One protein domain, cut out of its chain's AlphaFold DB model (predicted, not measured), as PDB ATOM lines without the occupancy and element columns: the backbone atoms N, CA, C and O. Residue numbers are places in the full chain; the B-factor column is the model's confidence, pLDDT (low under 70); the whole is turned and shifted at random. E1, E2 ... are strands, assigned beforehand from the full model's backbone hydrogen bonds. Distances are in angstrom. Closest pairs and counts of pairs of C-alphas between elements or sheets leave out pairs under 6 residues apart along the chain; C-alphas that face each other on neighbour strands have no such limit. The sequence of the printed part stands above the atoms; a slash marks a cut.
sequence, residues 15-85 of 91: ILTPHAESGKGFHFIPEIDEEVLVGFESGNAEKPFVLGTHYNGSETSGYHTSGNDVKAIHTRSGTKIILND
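This is residues 15 to 85 of the 91 residues of the protein "Rhs element Vgr protein" of Flavobacterium columnare (strain ATCC 49512 / CIP 103533 / TG 44/87) (UniProt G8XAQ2). With little regular structure, this is a loose pair of two-stranded hairpins, E1 with E2 and E3 with E4, strung toward opposite ends of the long axis by looping residues 54 to 69, while residues 15 to 35 fold back on themselves at residues 20 to 25. The printed part has 71 residues, with no named helix and four strands in the order E1, E2, E3, E4, in two antiparallel sheets; the class is all strand, though named elements hold only 21 residues. The radius of gyration of the C-alphas is 15.0 A, and the spans are 41 by 34 by 24 A.

Look first at E1, residues 36 to 40, and E2, residues 48 to 53, an antiparallel hairpin at 148 degrees; N 39 and O 49 are 2.8 A apart, within hydrogen-bond range. E3, residues 70 to 74, and E4, residues 80 to 84, form another antiparallel hairpin at 174 degrees, with N 83 and O 71 at 2.8 A, within hydrogen-bond range. E2 and E3 are apart.

Find C-alpha 36 at (-17.323, -10.705, -41.744); from there E1 runs 13.1 A. E2 runs 14.8 A, E3 11.9 A, and E4 12.3 A to C-alpha 84 at (8.054, -15.438, -51.100).

The two C-alphas farthest apart, of Glu 46 and Asp 85, are 43.2 A apart. The link from E2 to E3 is long, with 16 residues. The printed part has no cut, and no printed residue is under 70 in pLDDT.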
ATOM      1  N   ILE A  15     -16.091  -0.496 -39.487       95.69
ATOM      2  CA  ILE A  15     -15.051  -1.504 -39.738       95.69
ATOM      3  C   ILE A  15     -13.751  -1.068 -39.058       95.69
ATOM      4  O   ILE A  15     -13.344   0.090 -39.171       95.69
ATOM      5  N   LEU A  16     -13.102  -1.995 -38.355       95.62
ATOM      6  CA  LEU A  16     -11.741  -1.827 -37.869       95.62
ATOM      7  C   LEU A  16     -10.771  -1.910 -39.049       95.62
ATOM      8  O   LEU A  16     -10.787  -2.868 -39.814       95.62
ATOM      9  N   THR A  17      -9.904  -0.913 -39.176       95.56
ATOM     10  CA  THR A  17      -8.811  -0.918 -40.151       95.56
ATOM     11  C   THR A  17      -7.467  -0.845 -39.424       95.56
ATOM     12  O   THR A  17      -7.380  -0.158 -38.402       95.56
ATOM     13  N   PRO A  18      -6.411  -1.517 -39.924       96.19
ATOM     14  CA  PRO A  18      -5.082  -1.487 -39.314       96.19
ATOM     15  C   PRO A  18      -4.499  -0.082 -39.098       96.19
ATOM     16  O   PRO A  18      -3.723   0.121 -38.169       96.19
ATOM     17  N   HIS A  19      -4.851   0.894 -39.943       96.75
ATOM     18  CA  HIS A  19      -4.420   2.284 -39.802       96.75
ATOM     19  C   HIS A  19      -5.433   3.222 -40.465       96.75
ATOM     20  O   HIS A  19      -5.737   3.063 -41.647       96.75
ATOM     21  N   ALA A  20      -5.936   4.210 -39.722       96.00
ATOM     22  CA  ALA A  20      -6.865   5.218 -40.226       96.00
ATOM     23  C   ALA A  20      -6.502   6.613 -39.727       96.00
ATOM     24  O   ALA A  20      -6.381   6.845 -38.525       96.00
ATOM     25  N   GLU A  21      -6.421   7.552 -40.661       95.12
ATOM     26  CA  GLU A  21      -6.335   8.981 -40.406       95.12
ATOM     27  C   GLU A  21      -7.027   9.741 -41.550       95.12
ATOM     28  O   GLU A  21      -7.430   9.165 -42.563       95.12
ATOM     29  N   SER A  22      -7.178  11.057 -41.410       96.25
ATOM     30  CA  SER A  22      -7.712  11.897 -42.482       96.25
ATOM     31  C   SER A  22      -6.812  11.831 -43.724       96.25
ATOM     32  O   SER A  22      -5.656  12.251 -43.684       96.25
ATOM     33  N   GLY A  23      -7.334  11.283 -44.825       94.94
ATOM     34  CA  GLY A  23      -6.651  11.224 -46.123       94.94
ATOM     35  C   GLY A  23      -5.517  10.196 -46.249       94.94
ATOM     36  O   GLY A  23      -4.890  10.135 -47.304       94.94
ATOM     37  N   LYS A  24      -5.245   9.381 -45.223       95.00
ATOM     38  CA  LYS A  24      -4.220   8.323 -45.257       95.00
ATOM     39  C   LYS A  24      -4.630   7.131 -44.397       95.00
ATOM     40  O   LYS A  24      -5.321   7.286 -43.394       95.00
ATOM     41  N   GLY A  25      -4.208   5.933 -44.786       94.75
ATOM     42  CA  GLY A  25      -4.565   4.723 -44.059       94.75
ATOM     43  C   GLY A  25      -4.560   3.469 -44.914       94.75
ATOM     44  O   GLY A  25      -4.194   3.484 -46.088       94.75
ATOM     45  N   PHE A  26      -5.009   2.382 -44.300       96.19
ATOM     46  CA  PHE A  26      -5.287   1.119 -44.958       96.19
ATOM     47  C   PHE A  26      -6.766   1.095 -45.367       96.19
ATOM     48  O   PHE A  26      -7.657   1.150 -44.517       96.19
ATOM     49  N   HIS A  27      -7.038   1.056 -46.672       94.50
ATOM     50  CA  HIS A  27      -8.397   1.099 -47.215       94.50
ATOM     51  C   HIS A  27      -8.704  -0.179 -48.003       94.50
ATOM     52  O   HIS A  27      -8.581  -0.216 -49.223       94.50
ATOM     53  N   PHE A  28      -9.071  -1.232 -47.272       94.31
ATOM     54  CA  PHE A  28      -9.531  -2.511 -47.815       94.31
ATOM     55  C   PHE A  28     -10.905  -2.797 -47.219       94.31
ATOM     56  O   PHE A  28     -11.021  -3.089 -46.030       94.31
ATOM     57  N   ILE A  29     -11.941  -2.628 -48.035       94.50
ATOM     58  CA  ILE A  29     -13.333  -2.834 -47.638       94.50
ATOM     59  C   ILE A  29     -13.774  -4.202 -48.163       94.50
ATOM     60  O   ILE A  29     -13.463  -4.498 -49.318       94.50
ATOM     61  N   PRO A  30     -14.474  -5.015 -47.351       94.31
ATOM     62  CA  PRO A  30     -15.027  -6.279 -47.810       94.31
ATOM     63  C   PRO A  30     -15.933  -6.099 -49.027       94.31
ATOM     64  O   PRO A  30     -16.622  -5.083 -49.168       94.31
ATOM     65  N   GLU A  31     -15.943  -7.100 -49.891       93.44
ATOM     66  CA  GLU A  31     -16.818  -7.152 -51.052       93.44
ATOM     67  C   GLU A  31     -18.232  -7.619 -50.663       93.44
ATOM     68  O   GLU A  31     -18.482  -8.128 -49.569       93.44
ATOM     69  N   ILE A  32     -19.191  -7.422 -51.570       91.38
ATOM     70  CA  ILE A  32     -20.534  -7.998 -51.412       91.38
ATOM     71  C   ILE A  32     -20.404  -9.527 -51.373       91.38
ATOM     72  O   ILE A  32     -19.607 -10.095 -52.115       91.38
ATOM     73  N   ASP A  33     -21.198 -10.154 -50.504       90.06
ATOM     74  CA  ASP A  33     -21.232 -11.600 -50.241       90.06
ATOM     75  C   ASP A  33     -20.013 -12.171 -49.484       90.06
ATOM     76  O   ASP A  33     -19.973 -13.373 -49.218       90.06
ATOM     77  N   GLU A  34     -19.062 -11.336 -49.045       92.44
ATOM     78  CA  GLU A  34     -18.001 -11.773 -48.130       92.44
ATOM     79  C   GLU A  34     -18.487 -11.889 -46.679       92.44
ATOM     80  O   GLU A  34     -19.277 -11.086 -46.172       92.44
ATOM     81  N   GLU A  35     -17.961 -12.892 -45.980       92.88
ATOM     82  CA  GLU A  35     -18.257 -13.120 -44.573       92.88
ATOM     83  C   GLU A  35     -17.374 -12.243 -43.677       92.88
ATOM     84  O   GLU A  35     -16.154 -12.157 -43.848       92.88
ATOM     85  N   VAL A  36     -17.999 -11.600 -42.687       94.75
ATOM     86  CA  VAL A  36     -17.323 -10.705 -41.744       94.75
ATOM     87  C   VAL A  36     -17.449 -11.201 -40.312       94.75
ATOM     88  O   VAL A  36     -18.507 -11.657 -39.874       94.75
ATOM     89  N   LEU A  37     -16.380 -11.021 -39.542       95.50
ATOM     90  CA  LEU A  37     -16.405 -11.225 -38.101       95.50
ATOM     91  C   LEU A  37     -16.868  -9.940 -37.407       95.50
ATOM     92  O   LEU A  37     -16.253  -8.883 -37.561       95.50
ATOM     93  N   VAL A  38     -17.932 -10.035 -36.609       95.88
ATOM     94  CA  VAL A  38     -18.491  -8.904 -35.854       95.88
ATOM     95  C   VAL A  38     -18.100  -9.006 -34.381       95.88
ATOM     96  O   VAL A  38     -18.374 -10.005 -33.718       95.88
ATOM     97  N   GLY A  39     -17.468  -7.953 -33.869       96.12
ATOM     98  CA  GLY A  39     -17.205  -7.730 -32.451       96.12
ATOM     99  C   GLY A  39     -18.206  -6.755 -31.828       96.12
ATOM    100  O   GLY A  39     -18.962  -6.076 -32.524       96.12
ATOM    101  N   PHE A  40     -18.195  -6.667 -30.498       96.44
ATOM    102  CA  PHE A  40     -19.102  -5.817 -29.725       96.44
ATOM    103  C   PHE A  40     -18.333  -5.040 -28.659       96.44
ATOM    104  O   PHE A  40     -17.614  -5.640 -27.856       96.44
ATOM    105  N   GLU A  41     -18.471  -3.711 -28.636       95.94
ATOM    106  CA  GLU A  41     -17.749  -2.862 -27.679       95.94
ATOM    107  C   GLU A  41     -18.119  -3.255 -26.244       95.94
ATOM    108  O   GLU A  41     -19.285  -3.177 -25.848       95.94
ATOM    109  N   SER A  42     -17.130  -3.700 -25.463       96.25
ATOM    110  CA  SER A  42     -17.315  -4.180 -24.085       96.25
ATOM    111  C   SER A  42     -18.425  -5.237 -23.937       96.25
ATOM    112  O   SER A  42     -19.136  -5.256 -22.935       96.25
ATOM    113  N   GLY A  43     -18.619  -6.086 -24.953       95.44
ATOM    114  CA  GLY A  43     -19.668  -7.113 -24.963       95.44
ATOM    115  C   GLY A  43     -21.093  -6.574 -25.146       95.44
ATOM    116  O   GLY A  43     -22.055  -7.325 -25.007       95.44
ATOM    117  N   ASN A  44     -21.261  -5.287 -25.462       93.94
ATOM    118  CA  ASN A  44     -22.571  -4.687 -25.676       93.94
ATOM    119  C   ASN A  44     -23.081  -4.958 -27.102       93.94
ATOM    120  O   ASN A  44     -22.608  -4.354 -28.065       93.94
ATOM    121  N   ALA A  45     -24.105  -5.806 -27.223       91.50
ATOM    122  CA  ALA A  45     -24.737  -6.170 -28.494       91.50
ATOM    123  C   ALA A  45     -25.345  -4.984 -29.280       91.50
ATOM    124  O   ALA A  45     -25.596  -5.097 -30.482       91.50
ATOM    125  N   GLU A  46     -25.589  -3.841 -28.631       91.81
ATOM    126  CA  GLU A  46     -26.034  -2.598 -29.279       91.81
ATOM    127  C   GLU A  46     -24.890  -1.801 -29.918       91.81
ATOM    128  O   GLU A  46     -25.145  -0.828 -30.626       91.81
ATOM    129  N   LYS A  47     -23.632  -2.194 -29.682       93.38
ATOM    130  CA  LYS A  47     -22.432  -1.523 -30.199       93.38
ATOM    131  C   LYS A  47     -21.565  -2.461 -31.054       93.38
ATOM    132  O   LYS A  47     -20.415  -2.727 -30.693       93.38
ATOM    133  N   PRO A  48     -22.110  -3.001 -32.160       96.38
ATOM    134  CA  PRO A  48     -21.363  -3.856 -33.072       96.38
ATOM    135  C   PRO A  48     -20.322  -3.079 -33.891       96.38
ATOM    136  O   PRO A  48     -20.520  -1.916 -34.252       96.38
ATOM    137  N   PHE A  49     -19.251  -3.769 -34.263       95.88
ATOM    138  CA  PHE A  49     -18.279  -3.333 -35.262       95.88
ATOM    139  C   PHE A  49     -17.690  -4.546 -35.992       95.88
ATOM    140  O   PHE A  49     -17.616  -5.639 -35.437       95.88
ATOM    141  N   VAL A  50     -17.267  -4.371 -37.239       97.00
ATOM    142  CA  VAL A  50     -16.578  -5.412 -38.010       97.00
ATOM    143  C   VAL A  50     -15.104  -5.437 -37.616       97.00
ATOM    144  O   VAL A  50     -14.438  -4.402 -37.639       97.00
ATOM    145  N   LEU A  51     -14.591  -6.617 -37.275       96.19
ATOM    146  CA  LEU A  51     -13.175  -6.869 -36.994       96.19
ATOM    147  C   LEU A  51     -12.360  -7.119 -38.269       96.19
ATOM    148  O   LEU A  51     -11.194  -6.745 -38.328       96.19
ATOM    149  N   GLY A  52     -12.970  -7.756 -39.267       95.38
ATOM    150  CA  GLY A  52     -12.339  -8.141 -40.526       95.38
ATOM    151  C   GLY A  52     -13.143  -9.227 -41.238       95.38
ATOM    152  O   GLY A  52     -14.282  -9.505 -40.858       95.38
ATOM    153  N   THR A  53     -12.538  -9.840 -42.249       94.81
ATOM    154  CA  THR A  53     -13.086 -10.979 -42.999       94.81
ATOM    155  C   THR A  53     -12.312 -12.251 -42.684       94.81
ATOM    156  O   THR A  53     -11.168 -12.207 -42.218       94.81
ATOM    157  N   HIS A  54     -12.925 -13.402 -42.950       91.31
ATOM    158  CA  HIS A  54     -12.232 -14.684 -42.935       91.31
ATOM    159  C   HIS A  54     -12.578 -15.514 -44.164       91.31
ATOM    160  O   HIS A  54     -13.624 -15.353 -44.784       91.31
ATOM    161  N   TYR A  55     -11.676 -16.434 -44.482       91.44
ATOM    162  CA  TYR A  55     -11.956 -17.543 -45.383       91.44
ATOM    163  C   TYR A  55     -12.871 -18.552 -44.685       91.44
ATOM    164  O   TYR A  55     -12.766 -18.752 -43.473       91.44
ATOM    165  N   ASN A  56     -13.751 -19.198 -45.445       85.81
ATOM    166  CA  ASN A  56     -14.658 -20.229 -44.946       85.81
ATOM    167  C   ASN A  56     -14.406 -21.555 -45.685       85.81
ATOM    168  O   ASN A  56     -13.460 -21.683 -46.453       85.81
ATOM    169  N   GLY A  57     -15.200 -22.593 -45.419       82.38
ATOM    170  CA  GLY A  57     -14.960 -23.917 -46.011       82.38
ATOM    171  C   GLY A  57     -14.986 -23.950 -47.549       82.38
ATOM    172  O   GLY A  57     -14.387 -24.850 -48.132       82.38
ATOM    173  N   SER A  58     -15.662 -22.994 -48.197       87.56
ATOM    174  CA  SER A  58     -15.726 -22.871 -49.660       87.56
ATOM    175  C   SER A  58     -14.700 -21.895 -50.238       87.56
ATOM    176  O   SER A  58     -14.195 -22.140 -51.330       87.56
ATOM    177  N   GLU A  59     -14.353 -20.831 -49.512       89.69
ATOM    178  CA  GLU A  59     -13.435 -19.785 -49.973       89.69
ATOM    179  C   GLU A  59     -12.074 -19.898 -49.292       89.69
ATOM    180  O   GLU A  59     -11.994 -19.939 -48.070       89.69
ATOM    181  N   THR A  60     -10.976 -19.884 -50.052       91.69
ATOM    182  CA  THR A  60      -9.615 -20.008 -49.499       91.69
ATOM    183  C   THR A  60      -8.682 -18.946 -50.064       91.69
ATOM    184  O   THR A  60      -8.927 -18.387 -51.131       91.69
ATOM    185  N   SER A  61      -7.564 -18.689 -49.380       93.25
ATOM    186  CA  SER A  61      -6.579 -17.714 -49.865       93.25
ATOM    187  C   SER A  61      -5.909 -18.120 -51.175       93.25
ATOM    188  O   SER A  61      -5.414 -17.261 -51.898       93.25
ATOM    189  N   GLY A  62      -5.826 -19.423 -51.465       94.00
ATOM    190  CA  GLY A  62      -5.029 -19.957 -52.571       94.00
ATOM    191  C   GLY A  62      -3.508 -19.799 -52.397       94.00
ATOM    192  O   GLY A  62      -2.759 -20.171 -53.294       94.00
ATOM    193  N   TYR A  63      -3.040 -19.276 -51.258       95.31
ATOM    194  CA  TYR A  63      -1.619 -19.016 -50.970       95.31
ATOM    195  C   TYR A  63      -1.016 -19.975 -49.938       95.31
ATOM    196  O   TYR A  63       0.122 -19.798 -49.503       95.31
ATOM    197  N   HIS A  64      -1.773 -20.991 -49.518       94.06
ATOM    198  CA  HIS A  64      -1.279 -21.982 -48.574       94.06
ATOM    199  C   HIS A  64      -0.103 -22.774 -49.161       94.06
ATOM    200  O   HIS A  64      -0.155 -23.272 -50.284       94.06
ATOM    201  N   THR A  65       0.938 -22.930 -48.354       94.62
ATOM    202  CA  THR A  65       2.079 -23.816 -48.591       94.62
ATOM    203  C   THR A  65       2.398 -24.516 -47.276       94.62
ATOM    204  O   THR A  65       2.153 -23.959 -46.203       94.62
ATOM    205  N   SER A  66       2.975 -25.716 -47.333       94.88
ATOM    206  CA  SER A  66       3.366 -26.450 -46.122       94.88
ATOM    207  C   SER A  66       4.394 -25.691 -45.276       94.88
ATOM    208  O   SER A  66       4.413 -25.852 -44.060       94.88
ATOM    209  N   GLY A  67       5.235 -24.868 -45.912       95.25
ATOM    210  CA  GLY A  67       6.245 -24.035 -45.257       95.25
ATOM    211  C   GLY A  67       5.758 -22.652 -44.823       95.25
ATOM    212  O   GLY A  67       6.512 -21.931 -44.178       95.25
ATOM    213  N   ASN A  68       4.511 -22.266 -45.140       94.81
ATOM    214  CA  ASN A  68       4.043 -20.878 -45.022       94.81
ATOM    215  C   ASN A  68       4.983 -19.898 -45.758       94.81
ATOM    216  O   ASN A  68       5.270 -18.809 -45.272       94.81
ATOM    217  N   ASP A  69       5.469 -20.283 -46.935       96.19
ATOM    218  CA  ASP A  69       6.471 -19.534 -47.696       96.19
ATOM    219  C   ASP A  69       5.886 -18.282 -48.364       96.19
ATOM    220  O   ASP A  69       6.607 -17.339 -48.662       96.19
ATOM    221  N   VAL A  70       4.571 -18.237 -48.596       97.06
ATOM    222  CA  VAL A  70       3.928 -17.157 -49.356       97.06
ATOM    223  C   VAL A  70       3.134 -16.234 -48.438       97.06
ATOM    224  O   VAL A  70       2.221 -16.672 -47.740       97.06
ATOM    225  N   LYS A  71       3.433 -14.931 -48.486       96.81
ATOM    226  CA  LYS A  71       2.606 -13.856 -47.918       96.81
ATOM    227  C   LYS A  71       2.112 -12.975 -49.055       96.81
ATOM    228  O   LYS A  71       2.913 -12.522 -49.872       96.81
ATOM    229  N   ALA A  72       0.809 -12.731 -49.125       97.06
ATOM    230  CA  ALA A  72       0.233 -12.041 -50.269       97.06
ATOM    231  C   ALA A  72      -0.834 -11.014 -49.883       97.06
ATOM    232  O   ALA A  72      -1.602 -11.214 -48.945       97.06
ATOM    233  N   ILE A  73      -0.897  -9.944 -50.676       96.88
ATOM    234  CA  ILE A  73      -2.055  -9.059 -50.814       96.88
ATOM    235  C   ILE A  73      -2.581  -9.277 -52.231       96.88
ATOM    236  O   ILE A  73      -1.824  -9.132 -53.189       96.88
ATOM    237  N   HIS A  74      -3.856  -9.633 -52.370       95.62
ATOM    238  CA  HIS A  74      -4.485  -9.946 -53.652       95.62
ATOM    239  C   HIS A  74      -5.865  -9.294 -53.719       95.62
ATOM    240  O   HIS A  74      -6.689  -9.515 -52.838       95.62
ATOM    241  N   THR A  75      -6.111  -8.469 -54.738       95.81
ATOM    242  CA  THR A  75      -7.407  -7.802 -54.942       95.81
ATOM    243  C   THR A  75      -8.278  -8.559 -55.943       95.81
ATOM    244  O   THR A  75      -7.768  -9.295 -56.787       95.81
ATOM    245  N   ARG A  76      -9.598  -8.312 -55.918       93.88
ATOM    246  CA  ARG A  76     -10.585  -8.933 -56.825       93.88
ATOM    247  C   ARG A  76     -10.232  -8.817 -58.316       93.88
ATOM    248  O   ARG A  76     -10.549  -9.713 -59.087       93.88
ATOM    249  N   SER A  77      -9.570  -7.735 -58.732       95.94
ATOM    250  CA  SER A  77      -9.154  -7.530 -60.129       95.94
ATOM    251  C   SER A  77      -7.898  -8.312 -60.530       95.94
ATOM    252  O   SER A  77      -7.465  -8.216 -61.675       95.94
ATOM    253  N   GLY A  78      -7.274  -9.041 -59.600       95.69
ATOM    254  CA  GLY A  78      -6.064  -9.820 -59.839       95.69
ATOM    255  C   GLY A  78      -4.750  -9.096 -59.531       95.69
ATOM    256  O   GLY A  78      -3.687  -9.675 -59.762       95.69
ATOM    257  N   THR A  79      -4.778  -7.866 -59.000       98.00
ATOM    258  CA  THR A  79      -3.554  -7.158 -58.580       98.00
ATOM    259  C   THR A  79      -2.964  -7.839 -57.354       98.00
ATOM    260  O   THR A  79      -3.683  -8.121 -56.394       98.00
ATOM    261  N   LYS A  80      -1.653  -8.106 -57.381       97.44
ATOM    262  CA  LYS A  80      -0.968  -8.898 -56.355       97.44
ATOM    263  C   LYS A  80       0.322  -8.237 -55.884       97.44
ATOM    264  O   LYS A  80       1.128  -7.795 -56.699       97.44
ATOM    265  N   ILE A  81       0.540  -8.264 -54.575       97.88
ATOM    266  CA  ILE A  81       1.853  -8.128 -53.939       97.88
ATOM    267  C   ILE A  81       2.150  -9.486 -53.313       97.88
ATOM    268  O   ILE A  81       1.352  -9.961 -52.507       97.88
ATOM    269  N   ILE A  82       3.258 -10.121 -53.699       97.12
ATOM    270  CA  ILE A  82       3.645 -11.446 -53.205       97.12
ATOM    271  C   ILE A  82       5.057 -11.364 -52.638       97.12
ATOM    272  O   ILE A  82       5.992 -10.982 -53.339       97.12
ATOM    273  N   LEU A  83       5.193 -11.754 -51.377       96.69
ATOM    274  CA  LEU A  83       6.462 -11.987 -50.702       96.69
ATOM    275  C   LEU A  83       6.630 -13.503 -50.596       96.69
ATOM    276  O   LEU A  83       5.728 -14.191 -50.113       96.69
ATOM    277  N   ASN A  84       7.749 -14.013 -51.104       94.44
ATOM    278  CA  ASN A  84       8.054 -15.438 -51.100       94.44
ATOM    279  C   ASN A  84       9.330 -15.683 -50.291       94.44
ATOM    280  O   ASN A  84      10.418 -15.296 -50.715       94.44
ATOM    281  N   ASP A  85       9.161 -16.328 -49.143       94.56
ATOM    282  CA  ASP A  85      10.211 -16.667 -48.187       94.56
ATOM    283  C   ASP A  85      10.855 -18.034 -48.482       94.56
ATOM    284  O   ASP A  85      11.746 -18.466 -47.746       94.56
TER     285      ASP A  85